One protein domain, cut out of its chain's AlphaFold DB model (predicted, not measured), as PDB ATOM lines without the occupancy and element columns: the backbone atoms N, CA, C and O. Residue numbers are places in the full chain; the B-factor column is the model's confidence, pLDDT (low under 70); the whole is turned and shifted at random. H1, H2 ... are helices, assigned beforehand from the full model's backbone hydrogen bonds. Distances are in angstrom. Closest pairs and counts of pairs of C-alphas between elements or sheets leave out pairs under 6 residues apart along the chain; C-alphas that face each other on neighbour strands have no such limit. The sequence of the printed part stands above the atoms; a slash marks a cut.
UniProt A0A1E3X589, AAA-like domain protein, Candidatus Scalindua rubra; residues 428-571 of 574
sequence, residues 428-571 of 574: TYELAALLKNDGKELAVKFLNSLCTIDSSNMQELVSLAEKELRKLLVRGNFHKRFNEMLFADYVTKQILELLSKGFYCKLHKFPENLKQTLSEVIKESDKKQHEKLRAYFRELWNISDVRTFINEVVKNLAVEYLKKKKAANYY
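This is residues 428 to 571 of the 574 residues of the protein "AAA-like domain protein" of Candidatus Scalindua rubra (UniProt A0A1E3X589). Five helices make a body: H1 and H2 form a hairpin, H3 packs on H1 about perpendicular to it, H4 folds back on H3, and H5 folds back on H4 and touches residues 455 to 458 of H2 with its residues 527 to 531 alone. H6 is an arm; residues 558 to 571 stick out. The printed part, 144 residues with six named helices, H1 to H6, is all helix and compact, with radius of gyration of the C-alphas 16.0 A and spans 48 by 42 by 26 A.

H1, residues 428 to 452, forms a hairpin with H2, residues 455 to 475. It touches H3, residues 484 to 500, closest at C-alphas 428 and 490, 5.1 A. H4, residues 514 to 524, after a long link, forms hairpins with H3 and H5, residues 527 to 541. H6, residues 546 to 570, touches H1 with 546 to 550 alone. Every O i to N i+4 pair is within hydrogen-bond range in H3 to H6, 19 of 21 in H1, 14 of 17 in H2.

C-alpha 428 is at (171.171, -17.227, -40.931), C-alpha 570 at (140.517, -20.131, -67.686).

pLDDT is under 70 at residues 475 to 480 and 566 to 571.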
ATOM      1  N   THR A 428     171.656 -17.917 -39.726       93.06
ATOM      2  CA  THR A 428     171.171 -17.227 -40.931       93.06
ATOM      3  C   THR A 428     170.517 -18.193 -41.926       93.06
ATOM      4  O   THR A 428     169.465 -17.882 -42.498       93.06
ATOM      5  N   TYR A 429     171.103 -19.375 -42.141       92.44
ATOM      6  CA  TYR A 429     170.505 -20.401 -43.004       92.44
ATOM      7  C   TYR A 429     169.274 -21.044 -42.357       92.44
ATOM      8  O   TYR A 429     168.280 -21.272 -43.047       92.44
ATOM      9  N   GLU A 430     169.299 -21.266 -41.043       90.00
ATOM     10  CA  GLU A 430     168.155 -21.768 -40.274       90.00
ATOM     11  C   GLU A 430     166.954 -20.816 -40.376       90.00
ATOM     12  O   GLU A 430     165.847 -21.237 -40.717       90.00
ATOM     13  N   LEU A 431     167.188 -19.511 -40.205       91.19
ATOM     14  CA  LEU A 431     166.180 -18.470 -40.402       91.19
ATOM     15  C   LEU A 431     165.603 -18.481 -41.820       91.19
ATOM     16  O   LEU A 431     164.389 -18.386 -41.996       91.19
ATOM     17  N   ALA A 432     166.449 -18.615 -42.844       92.00
ATOM     18  CA  ALA A 432     165.991 -18.690 -44.230       92.00
ATOM     19  C   ALA A 432     165.109 -19.924 -44.486       92.00
ATOM     20  O   ALA A 432     164.092 -19.819 -45.177       92.00
ATOM     21  N   ALA A 433     165.467 -21.075 -43.912       89.94
ATOM     22  CA  ALA A 433     164.687 -22.303 -44.012       89.94
ATOM     23  C   ALA A 433     163.346 -22.215 -43.260       89.94
ATOM     24  O   ALA A 433     162.343 -22.747 -43.742       89.94
ATOM     25  N   LEU A 434     163.317 -21.520 -42.118       89.25
ATOM     26  CA  LEU A 434     162.114 -21.290 -41.317       89.25
ATOM     27  C   LEU A 434     161.128 -20.353 -42.026       89.25
ATOM     28  O   LEU A 434     159.944 -20.663 -42.140       89.25
ATOM     29  N   LEU A 435     161.618 -19.210 -42.514       91.00
ATOM     30  CA  LEU A 435     160.779 -18.126 -43.033       91.00
ATOM     31  C   LEU A 435     160.331 -18.327 -44.484       91.00
ATOM     32  O   LEU A 435     159.359 -17.705 -44.912       91.00
ATOM     33  N   LYS A 436     161.030 -19.178 -45.247       90.00
ATOM     34  CA  LYS A 436     160.683 -19.563 -46.625       90.00
ATOM     35  C   LYS A 436     160.265 -18.355 -47.485       90.00
ATOM     36  O   LYS A 436     161.074 -17.464 -47.735       90.00
ATOM     37  N   ASN A 437     159.022 -18.335 -47.970       90.69
ATOM     38  CA  ASN A 437     158.518 -17.308 -48.883       90.69
ATOM     39  C   ASN A 437     158.241 -15.973 -48.187       90.69
ATOM     40  O   ASN A 437     158.543 -14.940 -48.774       90.69
ATOM     41  N   ASP A 438     157.757 -15.982 -46.944       92.31
ATOM     42  CA  ASP A 438     157.485 -14.757 -46.180       92.31
ATOM     43  C   ASP A 438     158.782 -13.963 -45.963       92.31
ATOM     44  O   ASP A 438     158.840 -12.744 -46.131       92.31
ATOM     45  N   GLY A 439     159.867 -14.686 -45.667       92.62
ATOM     46  CA  GLY A 439     161.204 -14.116 -45.547       92.62
ATOM     47  C   GLY A 439     161.729 -13.519 -46.856       92.62
ATOM     48  O   GLY A 439     162.310 -12.430 -46.844       92.62
ATOM     49  N   LYS A 440     161.497 -14.200 -47.988       91.75
ATOM     50  CA  LYS A 440     161.850 -13.698 -49.326       91.75
ATOM     51  C   LYS A 440     161.034 -12.460 -49.701       91.75
ATOM     52  O   LYS A 440     161.587 -11.520 -50.263       91.75
ATOM     53  N   GLU A 441     159.743 -12.435 -49.378       93.56
ATOM     54  CA  GLU A 441     158.874 -11.283 -49.626       93.56
ATOM     55  C   GLU A 441     159.364 -10.049 -48.862       93.56
ATOM     56  O   GLU A 441     159.456  -8.961 -49.438       93.56
ATOM     57  N   LEU A 442     159.743 -10.215 -47.591       95.50
ATOM     58  CA  LEU A 442     160.337  -9.134 -46.811       95.50
ATOM     59  C   LEU A 442     161.640  -8.629 -47.443       95.50
ATOM     60  O   LEU A 442     161.818  -7.419 -47.569       95.50
ATOM     61  N   ALA A 443     162.527  -9.529 -47.877       96.00
ATOM     62  CA  ALA A 443     163.781  -9.148 -48.524       96.00
ATOM     63  C   ALA A 443     163.556  -8.376 -49.834       96.00
ATOM     64  O   ALA A 443     164.243  -7.390 -50.089       96.00
ATOM     65  N   VAL A 444     162.561  -8.775 -50.634       95.38
ATOM     66  CA  VAL A 444     162.149  -8.052 -51.846       95.38
ATOM     67  C   VAL A 444     161.654  -6.644 -51.511       95.38
ATOM     68  O   VAL A 444     162.101  -5.676 -52.123       95.38
ATOM     69  N   LYS A 445     160.761  -6.509 -50.520       95.12
ATOM     70  CA  LYS A 445     160.270  -5.198 -50.064       95.12
ATOM     71  C   LYS A 445     161.422  -4.320 -49.585       95.12
ATOM     72  O   LYS A 445     161.510  -3.162 -49.978       95.12
ATOM     73  N   PHE A 446     162.319  -4.887 -48.783       96.88
ATOM     74  CA  PHE A 446     163.470  -4.174 -48.253       96.88
ATOM     75  C   PHE A 446     164.428  -3.724 -49.358       96.88
ATOM     76  O   PHE A 446     164.797  -2.557 -49.370       96.88
ATOM     77  N   LEU A 447     164.780  -4.590 -50.317       96.56
ATOM     78  CA  LEU A 447     165.658  -4.234 -51.438       96.56
ATOM     79  C   LEU A 447     165.068  -3.099 -52.287       96.56
ATOM     80  O   LEU A 447     165.777  -2.154 -52.638       96.56
ATOM     81  N   ASN A 448     163.768  -3.154 -52.578       95.50
ATOM     82  CA  ASN A 448     163.087  -2.100 -53.331       95.50
ATOM     83  C   ASN A 448     163.113  -0.764 -52.586       95.50
ATOM     84  O   ASN A 448     163.453   0.264 -53.174       95.50
ATOM     85  N   SER A 449     162.800  -0.773 -51.289       95.50
ATOM     86  CA  SER A 449     162.877   0.419 -50.441       95.50
ATOM     87  C   SER A 449     164.308   0.948 -50.329       95.50
ATOM     88  O   SER A 449     164.530   2.144 -50.501       95.50
ATOM     89  N   LEU A 450     165.295   0.070 -50.144       94.94
ATOM     90  CA  LEU A 450     166.719   0.407 -50.080       94.94
ATOM     91  C   LEU A 450     167.175   1.148 -51.342       94.94
ATOM     92  O   LEU A 450     167.880   2.150 -51.275       94.94
ATOM     93  N   CYS A 451     166.709   0.716 -52.510       94.56
ATOM     94  CA  CYS A 451     167.042   1.358 -53.779       94.56
ATOM     95  C   CYS A 451     166.325   2.698 -54.011       94.56
ATOM     96  O   CYS A 451     166.781   3.492 -54.832       94.56
ATOM     97  N   THR A 452     165.204   2.962 -53.334       92.31
ATOM     98  CA  THR A 452     164.306   4.082 -53.675       92.31
ATOM     99  C   THR A 452     164.282   5.204 -52.639       92.31
ATOM    100  O   THR A 452     164.139   6.364 -53.032       92.31
ATOM    101  N   ILE A 453     164.492   4.894 -51.359       93.62
ATOM    102  CA  ILE A 453     164.393   5.830 -50.228       93.62
ATOM    103  C   ILE A 453     165.454   6.948 -50.265       93.62
ATOM    104  O   ILE A 453     166.407   6.884 -51.034       93.62
ATOM    105  N   ASP A 454     165.346   7.984 -49.444       91.56
ATOM    106  CA  ASP A 454     166.455   8.919 -49.235       91.56
ATOM    107  C   ASP A 454     167.363   8.433 -48.101       91.56
ATOM    108  O   ASP A 454     166.898   7.833 -47.129       91.56
ATOM    109  N   SER A 455     168.673   8.697 -48.197       90.69
ATOM    110  CA  SER A 455     169.664   8.217 -47.218       90.69
ATOM    111  C   SER A 455     169.390   8.686 -45.784       90.69
ATOM    112  O   SER A 455     169.853   8.059 -44.837       90.69
ATOM    113  N   SER A 456     168.630   9.771 -45.593       90.31
ATOM    114  CA  SER A 456     168.196  10.242 -44.271       90.31
ATOM    115  C   SER A 456     167.280   9.267 -43.537       90.31
ATOM    116  O   SER A 456     167.272   9.280 -42.312       90.31
ATOM    117  N   ASN A 457     166.548   8.415 -44.257       93.62
ATOM    118  CA  ASN A 457     165.502   7.563 -43.685       93.62
ATOM    119  C   ASN A 457     165.962   6.097 -43.557       93.62
ATOM    120  O   ASN A 457     165.153   5.196 -43.339       93.62
ATOM    121  N   MET A 458     167.267   5.838 -43.698       93.69
ATOM    122  CA  MET A 458     167.841   4.490 -43.633       93.69
ATOM    123  C   MET A 458     167.593   3.804 -42.290       93.69
ATOM    124  O   MET A 458     167.188   2.643 -42.265       93.69
ATOM    125  N   GLN A 459     167.761   4.534 -41.186       93.75
ATOM    126  CA  GLN A 459     167.540   3.998 -39.844       93.75
ATOM    127  C   GLN A 459     166.082   3.560 -39.637       93.75
ATOM    128  O   GLN A 459     165.820   2.506 -39.057       93.75
ATOM    129  N   GLU A 460     165.128   4.332 -40.162       95.25
ATOM    130  CA  GLU A 460     163.705   3.990 -40.113       95.25
ATOM    131  C   GLU A 460     163.401   2.740 -40.949       95.25
ATOM    132  O   GLU A 460     162.705   1.839 -40.478       95.25
ATOM    133  N   LEU A 461     163.970   2.636 -42.155       95.94
ATOM    134  CA  LEU A 461     163.805   1.468 -43.025       95.94
ATOM    135  C   LEU A 461     164.338   0.182 -42.373       95.94
ATOM    136  O   LEU A 461     163.648  -0.841 -42.378       95.94
ATOM    137  N   VAL A 462     165.549   0.232 -41.811       95.88
ATOM    138  CA  VAL A 462     166.180  -0.894 -41.103       95.88
ATOM    139  C   VAL A 462     165.327  -1.305 -39.901       95.88
ATOM    140  O   VAL A 462     164.950  -2.473 -39.796       95.88
ATOM    141  N   SER A 463     164.922  -0.343 -39.065       95.50
ATOM    142  CA  SER A 463     164.057  -0.582 -37.902       95.50
ATOM    143  C   SER A 463     162.706  -1.197 -38.291       95.50
ATOM    144  O   SER A 463     162.203  -2.099 -37.615       95.50
ATOM    145  N   LEU A 464     162.086  -0.729 -39.379       96.50
ATOM    146  CA  LEU A 464     160.817  -1.270 -39.864       96.50
ATOM    147  C   LEU A 464     160.977  -2.717 -40.336       96.50
ATOM    148  O   LEU A 464     160.175  -3.576 -39.969       96.50
ATOM    149  N   ALA A 465     162.016  -3.004 -41.118       96.31
ATOM    150  CA  ALA A 465     162.275  -4.346 -41.625       96.31
ATOM    151  C   ALA A 465     162.617  -5.334 -40.508       96.31
ATOM    152  O   ALA A 465     162.128  -6.465 -40.525       96.31
ATOM    153  N   GLU A 466     163.379  -4.905 -39.503       95.25
ATOM    154  CA  GLU A 466     163.652  -5.724 -38.327       95.25
ATOM    155  C   GLU A 466     162.364  -6.021 -37.549       95.25
ATOM    156  O   GLU A 466     162.112  -7.166 -37.170       95.25
ATOM    157  N   LYS A 467     161.495  -5.019 -37.361       94.50
ATOM    158  CA  LYS A 467     160.189  -5.197 -36.711       94.50
ATOM    159  C   LYS A 467     159.302  -6.184 -37.472       94.50
ATOM    160  O   LYS A 467     158.687  -7.046 -36.844       94.50
ATOM    161  N   GLU A 468     159.229  -6.083 -38.797       94.31
ATOM    162  CA  GLU A 468     158.472  -7.032 -39.623       94.31
ATOM    163  C   GLU A 468     159.061  -8.443 -39.553       94.31
ATOM    164  O   GLU A 468     158.316  -9.408 -39.371       94.31
ATOM    165  N   LEU A 469     160.390  -8.581 -39.591       93.12
ATOM    166  CA  LEU A 469     161.031  -9.883 -39.421       93.12
ATOM    167  C   LEU A 469     160.707 -10.479 -38.047       93.12
ATOM    168  O   LEU A 469     160.293 -11.632 -37.964       93.12
ATOM    169  N   ARG A 470     160.808  -9.690 -36.970       91.38
ATOM    170  CA  ARG A 470     160.466 -10.126 -35.607       91.38
ATOM    171  C   ARG A 470     159.028 -10.635 -35.512       91.38
ATOM    172  O   ARG A 470     158.812 -11.646 -34.851       91.38
ATOM    173  N   LYS A 471     158.063 -10.012 -36.202       90.38
ATOM    174  CA  LYS A 471     156.675 -10.514 -36.273       90.38
ATOM    175  C   LYS A 471     156.590 -11.895 -36.925       90.38
ATOM    176  O   LYS A 471     155.841 -12.742 -36.441       90.38
ATOM    177  N   LEU A 472     157.354 -12.136 -37.992       89.50
ATOM    178  CA  LEU A 472     157.421 -13.456 -38.622       89.50
ATOM    179  C   LEU A 472     158.050 -14.494 -37.678       89.50
ATOM    180  O   LEU A 472     157.564 -15.619 -37.599       89.50
ATOM    181  N   LEU A 473     159.061 -14.106 -36.892       86.56
ATOM    182  CA  LEU A 473     159.697 -14.993 -35.911       86.56
ATOM    183  C   LEU A 473     158.769 -15.393 -34.757       86.56
ATOM    184  O   LEU A 473     158.902 -16.513 -34.269       86.56
ATOM    185  N   VAL A 474     157.813 -14.538 -34.356       78.50
ATOM    186  CA  VAL A 474     156.780 -14.904 -33.356       78.50
ATOM    187  C   VAL A 474     155.983 -16.110 -33.806       78.50
ATOM    188  O   VAL A 474     155.744 -17.028 -33.026       78.50
ATOM    189  N   ARG A 475     155.633 -16.156 -35.089       66.31
ATOM    190  CA  ARG A 475     154.904 -17.290 -35.661       66.31
ATOM    191  C   ARG A 475     155.749 -18.569 -35.695       66.31
ATOM    192  O   ARG A 475     155.183 -19.654 -35.673       66.31
ATOM    193  N   GLY A 476     157.076 -18.436 -35.733       62.88
ATOM    194  CA  GLY A 476     158.038 -19.541 -35.813       62.88
ATOM    195  C   GLY A 476     158.730 -19.923 -34.496       62.88
ATOM    196  O   GLY A 476     159.600 -20.787 -34.517       62.88
ATOM    197  N   ASN A 477     158.381 -19.297 -33.364       65.12
ATOM    198  CA  ASN A 477     158.934 -19.568 -32.026       65.12
ATOM    199  C   ASN A 477     160.474 -19.393 -31.883       65.12
ATOM    200  O   ASN A 477     161.104 -20.010 -31.024       65.12
ATOM    201  N   PHE A 478     161.099 -18.528 -32.696       67.75
ATOM    202  CA  PHE A 478     162.567 -18.376 -32.809       67.75
ATOM    203  C   PHE A 478     163.151 -17.190 -32.004       67.75
ATOM    204  O   PHE A 478     164.075 -16.502 -32.429       67.75
ATOM    205  N   HIS A 479     162.613 -16.859 -30.828       61.78
ATOM    206  CA  HIS A 479     162.957 -15.573 -30.192       61.78
ATOM    207  C   HIS A 479     164.301 -15.507 -29.468       61.78
ATOM    208  O   HIS A 479     164.888 -14.431 -29.383       61.78
ATOM    209  N   LYS A 480     164.806 -16.624 -28.935       60.72
ATOM    210  CA  LYS A 480     165.914 -16.588 -27.963       60.72
ATOM    211  C   LYS A 480     167.299 -16.304 -28.568       60.72
ATOM    212  O   LYS A 480     168.228 -16.069 -27.805       60.72
ATOM    213  N   ARG A 481     167.458 -16.322 -29.899       72.19
ATOM    214  CA  ARG A 481     168.764 -16.172 -30.585       72.19
ATOM    215  C   ARG A 481     168.843 -15.006 -31.578       72.19
ATOM    216  O   ARG A 481     169.879 -14.814 -32.203       72.19
ATOM    217  N   PHE A 482     167.774 -14.227 -31.735       85.38
ATOM    218  CA  PHE A 482     167.723 -13.164 -32.738       85.38
ATOM    219  C   PHE A 482     168.284 -11.833 -32.217       85.38
ATOM    220  O   PHE A 482     167.804 -11.299 -31.216       85.38
ATOM    221  N   ASN A 483     169.273 -11.281 -32.923       89.88
ATOM    222  CA  ASN A 483     169.915  -9.998 -32.629       89.88
ATOM    223  C   ASN A 483     170.189  -9.207 -33.923       89.88
ATOM    224  O   ASN A 483     169.994  -9.720 -35.026       89.88
ATOM    225  N   GLU A 484     170.663  -7.968 -33.788       90.62
ATOM    226  CA  GLU A 484     170.960  -7.068 -34.914       90.62
ATOM    227  C   GLU A 484     172.017  -7.636 -35.875       90.62
ATOM    228  O   GLU A 484     171.918  -7.471 -37.091       90.62
ATOM    229  N   MET A 485     173.014  -8.365 -35.359       92.50
ATOM    230  CA  MET A 485     174.041  -8.991 -36.199       92.50
ATOM    231  C   MET A 485     173.446 -10.087 -37.088       92.50
ATOM    232  O   MET A 485     173.749 -10.136 -38.280       92.50
ATOM    233  N   LEU A 486     172.581 -10.931 -36.521       93.25
ATOM    234  CA  LEU A 486     171.876 -11.985 -37.240       93.25
ATOM    235  C   LEU A 486     170.863 -11.401 -38.231       93.25
ATOM    236  O   LEU A 486     170.739 -11.907 -39.343       93.25
ATOM    237  N   PHE A 487     170.176 -10.315 -37.864       94.88
ATOM    238  CA  PHE A 487     169.312  -9.574 -38.781       94.88
ATOM    239  C   PHE A 487     170.086  -9.095 -40.011       94.88
ATOM    240  O   PHE A 487     169.693  -9.387 -41.143       94.88
ATOM    241  N   ALA A 488     171.205  -8.402 -39.788       95.62
ATOM    242  CA  ALA A 488     172.031  -7.878 -40.861       95.62
ATOM    243  C   ALA A 488     172.581  -8.993 -41.756       95.62
ATOM    244  O   ALA A 488     172.532  -8.866 -42.979       95.62
ATOM    245  N   ASP A 489     173.063 -10.093 -41.172       96.19
ATOM    246  CA  ASP A 489     173.572 -11.243 -41.927       96.19
ATOM    247  C   ASP A 489     172.466 -11.915 -42.761       96.19
ATOM    248  O   ASP A 489     172.651 -12.170 -43.953       96.19
ATOM    249  N   TYR A 490     171.277 -12.102 -42.179       96.25
ATOM    250  CA  TYR A 490     170.106 -12.646 -42.867       96.25
ATOM    251  C   TYR A 490     169.670 -11.785 -44.054       96.25
ATOM    252  O   TYR A 490     169.534 -12.294 -45.169       96.25
ATOM    253  N   VAL A 491     169.470 -10.481 -43.850       97.12
ATOM    254  CA  VAL A 491     169.034  -9.575 -44.923       97.12
ATOM    255  C   VAL A 491     170.109  -9.474 -46.009       97.12
ATOM    256  O   VAL A 491     169.780  -9.554 -47.193       97.12
ATOM    257  N   THR A 492     171.389  -9.406 -45.621       97.25
ATOM    258  CA  THR A 492     172.529  -9.443 -46.553       97.25
ATOM    259  C   THR A 492     172.481 -10.699 -47.422       97.25
ATOM    260  O   THR A 492     172.521 -10.593 -48.650       97.25
ATOM    261  N   LYS A 493     172.319 -11.886 -46.812       97.12
ATOM    262  CA  LYS A 493     172.202 -13.154 -47.544       97.12
ATOM    263  C   LYS A 493     171.059 -13.111 -48.556       97.12
ATOM    264  O   LYS A 493     171.243 -13.527 -49.698       97.12
ATOM    265  N   GLN A 494     169.871 -12.677 -48.126       97.25
ATOM    266  CA  GLN A 494     168.674 -12.683 -48.971       97.25
ATOM    267  C   GLN A 494     168.810 -11.728 -50.159       97.25
ATOM    268  O   GLN A 494     168.428 -12.079 -51.271       97.25
ATOM    269  N   ILE A 495     169.389 -10.543 -49.955       97.31
ATOM    270  CA  ILE A 495     169.622  -9.586 -51.042       97.31
ATOM    271  C   ILE A 495     170.657 -10.124 -52.029       97.31
ATOM    272  O   ILE A 495     170.396 -10.099 -53.226       97.31
ATOM    273  N   LEU A 496     171.797 -10.647 -51.565       97.25
ATOM    274  CA  LEU A 496     172.792 -11.251 -52.463       97.25
ATOM    275  C   LEU A 496     172.191 -12.415 -53.260       97.25
ATOM    276  O   LEU A 496     172.426 -12.540 -54.461       97.25
ATOM    277  N   GLU A 497     171.328 -13.210 -52.625       96.06
ATOM    278  CA  GLU A 497     170.564 -14.245 -53.310       96.06
ATOM    279  C   GLU A 497     169.656 -13.659 -54.410       96.06
ATOM    280  O   GLU A 497     169.698 -14.154 -55.537       96.06
ATOM    281  N   LEU A 498     168.903 -12.588 -54.139       95.50
ATOM    282  CA  LEU A 498     168.079 -11.900 -55.146       95.50
ATOM    283  C   LEU A 498     168.915 -11.329 -56.300       95.50
ATOM    284  O   LEU A 498     168.507 -11.416 -57.453       95.50
ATOM    285  N   LEU A 499     170.094 -10.773 -56.018       95.50
ATOM    286  CA  LEU A 499     170.989 -10.234 -57.047       95.50
ATOM    287  C   LEU A 499     171.606 -11.332 -57.921       95.50
ATOM    288  O   LEU A 499     171.943 -11.090 -59.075       95.50
ATOM    289  N   SER A 500     171.731 -12.544 -57.381       93.81
ATOM    290  CA  SER A 500     172.348 -13.686 -58.060       93.81
ATOM    291  C   SER A 500     171.395 -14.505 -58.940       93.81
ATOM    292  O   SER A 500     171.859 -15.310 -59.749       93.81
ATOM    293  N   LYS A 501     170.069 -14.353 -58.796       91.12
ATOM    294  CA  LYS A 501     169.064 -15.068 -59.607       91.12
ATOM    295  C   LYS A 501     167.707 -14.363 -59.654       91.12
ATOM    296  O   LYS A 501     167.335 -13.614 -58.762       91.12
ATOM    297  N   GLY A 502     166.905 -14.687 -60.666       88.06
ATOM    298  CA  GLY A 502     165.546 -14.155 -60.804       88.06
ATOM    299  C   GLY A 502     165.525 -12.703 -61.291       88.06
ATOM    300  O   GLY A 502     166.398 -12.288 -62.045       88.06
ATOM    301  N   PHE A 503     164.511 -11.935 -60.886       88.69
ATOM    302  CA  PHE A 503     164.204 -10.623 -61.480       88.69
ATOM    303  C   PHE A 503     165.255  -9.532 -61.256       88.69
ATOM    304  O   PHE A 503     165.327  -8.609 -62.063       88.69
ATOM    305  N   TYR A 504     166.061  -9.623 -60.194       92.88
ATOM    306  CA  TYR A 504     167.106  -8.635 -59.899       92.88
ATOM    307  C   TYR A 504     168.468  -9.013 -60.494       92.88
ATOM    308  O   TYR A 504     169.429  -8.264 -60.341       92.88
ATOM    309  N   CYS A 505     168.574 -10.156 -61.174       92.12
ATOM    310  CA  CYS A 505     169.826 -10.629 -61.745       92.12
ATOM    311  C   CYS A 505     169.969 -10.191 -63.210       92.12
ATOM    312  O   CYS A 505     169.094 -10.448 -64.036       92.12
ATOM    313  N   LYS A 506     171.098  -9.551 -63.538       88.06
ATOM    314  CA  LYS A 506     171.507  -9.203 -64.916       88.06
ATOM    315  C   LYS A 506     172.758  -9.961 -65.384       88.06
ATOM    316  O   LYS A 506     173.250  -9.693 -66.471       88.06
ATOM    317  N   LEU A 507     173.260 -10.909 -64.581       86.38
ATOM    318  CA  LEU A 507     174.472 -11.700 -64.856       86.38
ATOM    319  C   LEU A 507     175.742 -10.860 -65.099       86.38
ATOM    320  O   LEU A 507     176.682 -11.314 -65.745       86.38
ATOM    321  N   HIS A 508     175.793  -9.641 -64.562       88.88
ATOM    322  CA  HIS A 508     177.002  -8.821 -64.562       88.88
ATOM    323  C   HIS A 508     177.939  -9.192 -63.401       88.88
ATOM    324  O   HIS A 508     177.552  -9.869 -62.442       88.88
ATOM    325  N   LYS A 509     179.194  -8.741 -63.495       90.00
ATOM    326  CA  LYS A 509     180.220  -8.935 -62.463       90.00
ATOM    327  C   LYS A 509     179.800  -8.243 -61.157       90.00
ATOM    328  O   LYS A 509     179.400  -7.084 -61.168       90.00
ATOM    329  N   PHE A 510     179.904  -8.952 -60.035       93.31
ATOM    330  CA  PHE A 510     179.669  -8.415 -58.701       93.31
ATOM    331  C   PHE A 510     180.750  -7.389 -58.336       93.31
ATOM    332  O   PHE A 510     181.942  -7.704 -58.443       93.31
ATOM    333  N   PRO A 511     180.366  -6.200 -57.849       93.81
ATOM    334  CA  PRO A 511     181.299  -5.243 -57.280       93.81
ATOM    335  C   PRO A 511     182.068  -5.842 -56.104       93.81
ATOM    336  O   PRO A 511     181.539  -6.641 -55.329       93.81
ATOM    337  N   GLU A 512     183.330  -5.447 -55.965       92.81
ATOM    338  CA  GLU A 512     184.174  -5.896 -54.860       92.81
ATOM    339  C   GLU A 512     183.673  -5.327 -53.526       92.81
ATOM    340  O   GLU A 512     183.333  -4.141 -53.415       92.81
ATOM    341  N   ASN A 513     183.654  -6.172 -52.493       93.31
ATOM    342  CA  ASN A 513     183.173  -5.834 -51.151       93.31
ATOM    343  C   ASN A 513     181.682  -5.446 -51.095       93.31
ATOM    344  O   ASN A 513     181.259  -4.742 -50.170       93.31
ATOM    345  N   LEU A 514     180.872  -5.884 -52.066       95.62
ATOM    346  CA  LEU A 514     179.423  -5.680 -52.056       95.62
ATOM    347  C   LEU A 514     178.792  -6.266 -50.791       95.62
ATOM    348  O   LEU A 514     178.003  -5.587 -50.138       95.62
ATOM    349  N   LYS A 515     179.157  -7.499 -50.416       95.31
ATOM    350  CA  LYS A 515     178.618  -8.169 -49.224       95.31
ATOM    351  C   LYS A 515     178.934  -7.390 -47.951       95.31
ATOM    352  O   LYS A 515     178.050  -7.183 -47.121       95.31
ATOM    353  N   GLN A 516     180.185  -6.955 -47.807       94.25
ATOM    354  CA  GLN A 516     180.621  -6.176 -46.652       94.25
ATOM    355  C   GLN A 516     179.875  -4.839 -46.581       94.25
ATOM    356  O   GLN A 516     179.276  -4.535 -45.555       94.25
ATOM    357  N   THR A 517     179.840  -4.095 -47.691       95.75
ATOM    358  CA  THR A 517     179.164  -2.789 -47.771       95.75
ATOM    359  C   THR A 517     177.676  -2.927 -47.444       95.75
ATOM    360  O   THR A 517     177.130  -2.135 -46.684       95.75
ATOM    361  N   LEU A 518     177.011  -3.965 -47.959       95.62
ATOM    362  CA  LEU A 518     175.608  -4.238 -47.659       95.62
ATOM    363  C   LEU A 518     175.381  -4.519 -46.164       95.62
ATOM    364  O   LEU A 518     174.447  -3.978 -45.574       95.62
ATOM    365  N   SER A 519     176.253  -5.319 -45.542       94.75
ATOM    366  CA  SER A 519     176.188  -5.608 -44.106       94.75
ATOM    367  C   SER A 519     176.395  -4.352 -43.253       94.75
ATOM    368  O   SER A 519     175.662  -4.153 -42.287       94.75
ATOM    369  N   GLU A 520     177.351  -3.494 -43.621       93.75
ATOM    370  CA  GLU A 520     177.624  -2.213 -42.952       93.75
ATOM    371  C   GLU A 520     176.422  -1.264 -43.051       93.75
ATOM    372  O   GLU A 520     175.981  -0.731 -42.035       93.75
ATOM    373  N   VAL A 521     175.807  -1.133 -44.236       94.44
ATOM    374  CA  VAL A 521     174.594  -0.315 -44.428       94.44
ATOM    375  C   VAL A 521     173.455  -0.764 -43.514       94.44
ATOM    376  O   VAL A 521     172.764   0.077 -42.945       94.44
ATOM    377  N   ILE A 522     173.252  -2.074 -43.352       95.06
ATOM    378  CA  ILE A 522     172.158  -2.599 -42.524       95.06
ATOM    379  C   ILE A 522     172.453  -2.429 -41.026       95.06
ATOM    380  O   ILE A 522     171.529  -2.176 -40.260       95.06
ATOM    381  N   LYS A 523     173.717  -2.547 -40.601       92.75
ATOM    382  CA  LYS A 523     174.111  -2.412 -39.186       92.75
ATOM    383  C   LYS A 523     174.163  -0.964 -38.721       92.75
ATOM    384  O   LYS A 523     173.692  -0.650 -37.637       92.75
ATOM    385  N   GLU A 524     174.762  -0.098 -39.527       91.00
ATOM    386  CA  GLU A 524     175.126   1.258 -39.108       91.00
ATOM    387  C   GLU A 524     174.171   2.314 -39.667       91.00
ATOM    388  O   GLU A 524     174.157   3.444 -39.189       91.00
ATOM    389  N   SER A 525     173.351   1.966 -40.670       89.25
ATOM    390  CA  SER A 525     172.498   2.923 -41.391       89.25
ATOM    391  C   SER A 525     173.280   4.128 -41.942       89.25
ATOM    392  O   SER A 525     172.732   5.224 -42.085       89.25
ATOM    393  N   ASP A 526     174.568   3.933 -42.255       86.50
ATOM    394  CA  ASP A 526     175.466   5.003 -42.684       86.50
ATOM    395  C   ASP A 526     175.113   5.529 -44.086       86.50
ATOM    396  O   ASP A 526     174.956   4.778 -45.056       86.50
ATOM    397  N   LYS A 527     175.025   6.859 -44.205       88.12
ATOM    398  CA  LYS A 527     174.611   7.537 -45.442       88.12
ATOM    399  C   LYS A 527     175.612   7.336 -46.577       88.12
ATOM    400  O   LYS A 527     175.202   7.120 -47.717       88.12
ATOM    401  N   LYS A 528     176.911   7.396 -46.273       90.62
ATOM    402  CA  LYS A 528     177.979   7.280 -47.272       90.62
ATOM    403  C   LYS A 528     178.046   5.854 -47.818       90.62
ATOM    404  O   LYS A 528     178.168   5.665 -49.028       90.62
ATOM    405  N   GLN A 529     177.909   4.855 -46.951       92.25
ATOM    406  CA  GLN A 529     177.838   3.455 -47.359       92.25
ATOM    407  C   GLN A 529     176.578   3.168 -48.180       92.25
ATOM    408  O   GLN A 529     176.647   2.436 -49.166       92.25
ATOM    409  N   HIS A 530     175.439   3.786 -47.852       94.75
ATOM    410  CA  HIS A 530     174.220   3.642 -48.648       94.75
ATOM    411  C   HIS A 530     174.372   4.223 -50.067       94.75
ATOM    412  O   HIS A 530     173.981   3.584 -51.045       94.75
ATOM    413  N   GLU A 531     174.997   5.393 -50.215       93.38
ATOM    414  CA  GLU A 531     175.299   5.970 -51.533       93.38
ATOM    415  C   GLU A 531     176.280   5.108 -52.337       93.38
ATOM    416  O   GLU A 531     176.081   4.878 -53.534       93.38
ATOM    417  N   LYS A 532     177.306   4.568 -51.671       95.12
ATOM    418  CA  LYS A 532     178.243   3.611 -52.268       95.12
ATOM    419  C   LYS A 532     177.526   2.344 -52.741       95.12
ATOM    420  O   LYS A 532     177.738   1.904 -53.869       95.12
ATOM    421  N   LEU A 533     176.616   1.802 -51.933       95.88
ATOM    422  CA  LEU A 533     175.804   0.642 -52.297       95.88
ATOM    423  C   LEU A 533     174.925   0.922 -53.527       95.88
ATOM    424  O   LEU A 533     174.816   0.082 -54.419       95.88
ATOM    425  N   ARG A 534     174.353   2.126 -53.643       94.62
ATOM    426  CA  ARG A 534     173.628   2.536 -54.857       94.62
ATOM    427  C   ARG A 534     174.527   2.619 -56.080       94.62
ATOM    428  O   ARG A 534     174.077   2.305 -57.177       94.62
ATOM    429  N   ALA A 535     175.782   3.040 -55.929       95.62
ATOM    430  CA  ALA A 535     176.749   3.000 -57.023       95.62
ATOM    431  C   ALA A 535     177.011   1.559 -57.490       95.62
ATOM    432  O   ALA A 535     176.965   1.302 -58.690       95.62
ATOM    433  N   TYR A 536     177.161   0.616 -56.557       96.25
ATOM    434  CA  TYR A 536     177.284  -0.808 -56.874       96.25
ATOM    435  C   TYR A 536     176.056  -1.365 -57.603       96.25
ATOM    436  O   TYR A 536     176.201  -2.088 -58.584       96.25
ATOM    437  N   PHE A 537     174.843  -1.000 -57.183       96.25
ATOM    438  CA  PHE A 537     173.623  -1.405 -57.887       96.25
ATOM    439  C   PHE A 537     173.518  -0.809 -59.296       96.25
ATOM    440  O   PHE A 537     173.071  -1.494 -60.213       96.25
ATOM    441  N   ARG A 538     173.974   0.434 -59.501       95.31
ATOM    442  CA  ARG A 538     174.050   1.046 -60.839       95.31
ATOM    443  C   ARG A 538     174.997   0.296 -61.770       95.31
ATOM    444  O   ARG A 538     174.640   0.063 -62.919       95.31
ATOM    445  N   GLU A 539     176.161  -0.111 -61.267       93.19
ATOM    446  CA  GLU A 539     177.122  -0.934 -62.007       93.19
ATOM    447  C   GLU A 539     176.531  -2.313 -62.341       93.19
ATOM    448  O   GLU A 539     176.472  -2.702 -63.507       93.19
ATOM    449  N   LEU A 540     175.998  -3.013 -61.333       93.00
ATOM    450  CA  LEU A 540     175.384  -4.335 -61.485       93.00
ATOM    451  C   LEU A 540     174.250  -4.362 -62.502       93.00
ATOM    452  O   LEU A 540     174.122  -5.316 -63.264       93.00
ATOM    453  N   TRP A 541     173.404  -3.339 -62.511       94.56
ATOM    454  CA  TRP A 541     172.245  -3.280 -63.395       94.56
ATOM    455  C   TRP A 541     172.502  -2.489 -64.679       94.56
ATOM    456  O   TRP A 541     171.619  -2.440 -65.532       94.56
ATOM    457  N   ASN A 542     173.712  -1.940 -64.845       92.62
ATOM    458  CA  ASN A 542     174.125  -1.090 -65.962       92.62
ATOM    459  C   ASN A 542     173.108   0.028 -66.263       92.62
ATOM    460  O   ASN A 542     172.587   0.156 -67.371       92.62
ATOM    461  N   ILE A 543     172.788   0.812 -65.235       93.81
ATOM    462  CA  ILE A 543     171.785   1.884 -65.269       93.81
ATOM    463  C   ILE A 543     172.284   3.131 -64.541       93.81
ATOM    464  O   ILE A 543     173.090   3.060 -63.616       93.81
ATOM    465  N   SER A 544     171.770   4.296 -64.933       91.12
ATOM    466  CA  SER A 544     172.114   5.580 -64.314       91.12
ATOM    467  C   SER A 544     171.362   5.848 -63.008       91.12
ATOM    468  O   SER A 544     171.941   6.438 -62.096       91.12
ATOM    469  N   ASP A 545     170.108   5.401 -62.902       92.25
ATOM    470  CA  ASP A 545     169.261   5.546 -61.716       92.25
ATOM    471  C   ASP A 545     168.665   4.198 -61.298       92.25
ATOM    472  O   ASP A 545     167.923   3.548 -62.038       92.25
ATOM    473  N   VAL A 546     168.974   3.812 -60.061       93.12
ATOM    474  CA  VAL A 546     168.523   2.585 -59.400       93.12
ATOM    475  C   VAL A 546     166.997   2.456 -59.415       93.12
ATOM    476  O   VAL A 546     166.461   1.361 -59.588       93.12
ATOM    477  N   ARG A 547     166.282   3.582 -59.294       92.88
ATOM    478  CA  ARG A 547     164.812   3.630 -59.261       92.88
ATOM    479  C   ARG A 547     164.196   3.146 -60.570       92.88
ATOM    480  O   ARG A 547     163.153   2.493 -60.550       92.88
ATOM    481  N   THR A 548     164.844   3.418 -61.703       91.50
ATOM    482  CA  THR A 548     164.381   2.970 -63.022       91.50
ATOM    483  C   THR A 548     164.322   1.449 -63.095       91.50
ATOM    484  O   THR A 548     163.319   0.899 -63.550       91.50
ATOM    485  N   PHE A 549     165.350   0.768 -62.584       93.25
ATOM    486  CA  PHE A 549     165.385  -0.691 -62.582       93.25
ATOM    487  C   PHE A 549     164.324  -1.293 -61.656       93.25
ATOM    488  O   PHE A 549     163.613  -2.215 -62.051       93.25
ATOM    489  N   ILE A 550     164.137  -0.734 -60.457       93.81
ATOM    490  CA  ILE A 550     163.082  -1.198 -59.543       93.81
ATOM    491  C   ILE A 550     161.693  -1.059 -60.175       93.81
ATOM    492  O   ILE A 550     160.886  -1.985 -60.090       93.81
ATOM    493  N   ASN A 551     161.420   0.046 -60.874       92.25
ATOM    494  CA  ASN A 551     160.159   0.227 -61.595       92.25
ATOM    495  C   ASN A 551     159.953  -0.843 -62.681       92.25
ATOM    496  O   ASN A 551     158.842  -1.356 -62.839       92.25
ATOM    497  N   GLU A 552     161.011  -1.217 -63.410       90.88
ATOM    498  CA  GLU A 552     160.972  -2.308 -64.390       90.88
ATOM    499  C   GLU A 552     160.663  -3.655 -63.720       90.88
ATOM    500  O   GLU A 552     159.772  -4.382 -64.168       90.88
ATOM    501  N   VAL A 553     161.339  -3.970 -62.611       90.12
ATOM    502  CA  VAL A 553     161.118  -5.208 -61.849       90.12
ATOM    503  C   VAL A 553     159.680  -5.295 -61.341       90.12
ATOM    504  O   VAL A 553     159.012  -6.306 -61.561       90.12
ATOM    505  N   VAL A 554     159.164  -4.231 -60.719       89.25
ATOM    506  CA  VAL A 554     157.781  -4.180 -60.216       89.25
ATOM    507  C   VAL A 554     156.778  -4.358 -61.357       89.25
ATOM    508  O   VAL A 554     155.830  -5.135 -61.228       89.25
ATOM    509  N   LYS A 555     157.004  -3.703 -62.502       89.62
ATOM    510  CA  LYS A 555     156.170  -3.870 -63.698       89.62
ATOM    511  C   LYS A 555     156.173  -5.321 -64.186       89.62
ATOM    512  O   LYS A 555     155.107  -5.869 -64.464       89.62
ATOM    513  N   ASN A 556     157.339  -5.959 -64.259       87.19
ATOM    514  CA  ASN A 556     157.472  -7.346 -64.707       87.19
ATOM    515  C   ASN A 556     156.775  -8.329 -63.754       87.19
ATOM    516  O   ASN A 556     156.025  -9.193 -64.213       87.19
ATOM    517  N   LEU A 557     156.940  -8.146 -62.442       85.06
ATOM    518  CA  LEU A 557     156.244  -8.933 -61.420       85.06
ATOM    519  C   LEU A 557     154.719  -8.768 -61.512       85.06
ATOM    520  O   LEU A 557     153.983  -9.754 -61.442       85.06
ATOM    521  N   ALA A 558     154.230  -7.545 -61.734       86.50
ATOM    522  CA  ALA A 558     152.804  -7.284 -61.919       86.50
ATOM    523  C   ALA A 558     152.251  -7.983 -63.175       86.50
ATOM    524  O   ALA A 558     151.180  -8.592 -63.132       86.50
ATOM    525  N   VAL A 559     152.993  -7.956 -64.287       86.31
ATOM    526  CA  VAL A 559     152.626  -8.677 -65.515       86.31
ATOM    527  C   VAL A 559     152.577 -10.187 -65.276       86.31
ATOM    528  O   VAL A 559     151.633 -10.844 -65.719       86.31
ATOM    529  N   GLU A 560     153.557 -10.752 -64.572       82.69
ATOM    530  CA  GLU A 560     153.584 -12.183 -64.255       82.69
ATOM    531  C   GLU A 560     152.401 -12.593 -63.366       82.69
ATOM    532  O   GLU A 560     151.724 -13.586 -63.647       82.69
ATOM    533  N   TYR A 561     152.088 -11.791 -62.343       82.69
ATOM    534  CA  TYR A 561     150.919 -11.992 -61.491       82.69
ATOM    535  C   TYR A 561     149.617 -11.995 -62.305       82.69
ATOM    536  O   TYR A 561     148.791 -12.903 -62.171       82.69
ATOM    537  N   LEU A 562     149.449 -11.029 -63.215       83.75
ATOM    538  CA  LEU A 562     148.281 -10.958 -64.096       83.75
ATOM    539  C   LEU A 562     148.188 -12.167 -65.038       83.75
ATOM    540  O   LEU A 562     147.089 -12.679 -65.252       83.75
ATOM    541  N   LYS A 563     149.316 -12.656 -65.574       81.12
ATOM    542  CA  LYS A 563     149.358 -13.877 -66.398       81.12
ATOM    543  C   LYS A 563     148.920 -15.107 -65.602       81.12
ATOM    544  O   LYS A 563     148.058 -15.846 -66.073       81.12
ATOM    545  N   LYS A 564     149.445 -15.294 -64.384       78.12
ATOM    546  CA  LYS A 564     149.060 -16.401 -63.489       78.12
ATOM    547  C   LYS A 564     147.571 -16.357 -63.137       78.12
ATOM    548  O   LYS A 564     146.896 -17.380 -63.213       78.12
ATOM    549  N   LYS A 565     147.031 -15.173 -62.833       75.56
ATOM    550  CA  LYS A 565     145.603 -15.003 -62.523       75.56
ATOM    551  C   LYS A 565     144.705 -15.255 -63.740       75.56
ATOM    552  O   LYS A 565     143.662 -15.887 -63.605       75.56
ATOM    553  N   LYS A 566     145.109 -14.811 -64.938       69.50
ATOM    554  CA  LYS A 566     144.394 -15.136 -66.185       69.50
ATOM    555  C   LYS A 566     144.388 -16.640 -66.452       69.50
ATOM    556  O   LYS A 566     143.330 -17.169 -66.769       69.50
ATOM    557  N   ALA A 567     145.519 -17.323 -66.271       59.75
ATOM    558  CA  ALA A 567     145.589 -18.778 -66.397       59.75
ATOM    559  C   ALA A 567     144.648 -19.480 -65.399       59.75
ATOM    560  O   ALA A 567     143.893 -20.356 -65.800       59.75
ATOM    561  N   ALA A 568     144.606 -19.033 -64.138       56.78
ATOM    562  CA  ALA A 568     143.685 -19.570 -63.131       56.78
ATOM    563  C   ALA A 568     142.199 -19.350 -63.483       56.78
ATOM    564  O   ALA A 568     141.379 -20.230 -63.241       56.78
ATOM    565  N   ASN A 569     141.846 -18.219 -64.103       50.16
ATOM    566  CA  ASN A 569     140.467 -17.922 -64.513       50.16
ATOM    567  C   ASN A 569     139.989 -18.726 -65.738       50.16
ATOM    568  O   ASN A 569     138.783 -18.881 -65.914       50.16
ATOM    569  N   TYR A 570     140.892 -19.241 -66.578       46.72
ATOM    570  CA  TYR A 570     140.517 -20.131 -67.686       46.72
ATOM    571  C   TYR A 570     140.115 -21.536 -67.202       46.72
ATOM    572  O   TYR A 570     139.281 -22.170 -67.837       46.72
ATOM    573  N   TYR A 571     140.618 -21.987 -66.047       40.88
ATOM    574  CA  TYR A 571     140.259 -23.284 -65.454       40.88
ATOM    575  C   TYR A 571     138.853 -23.334 -64.826       40.88
ATOM    576  O   TYR A 571     138.388 -24.415 -64.491       40.88
TER     577      TYR A 571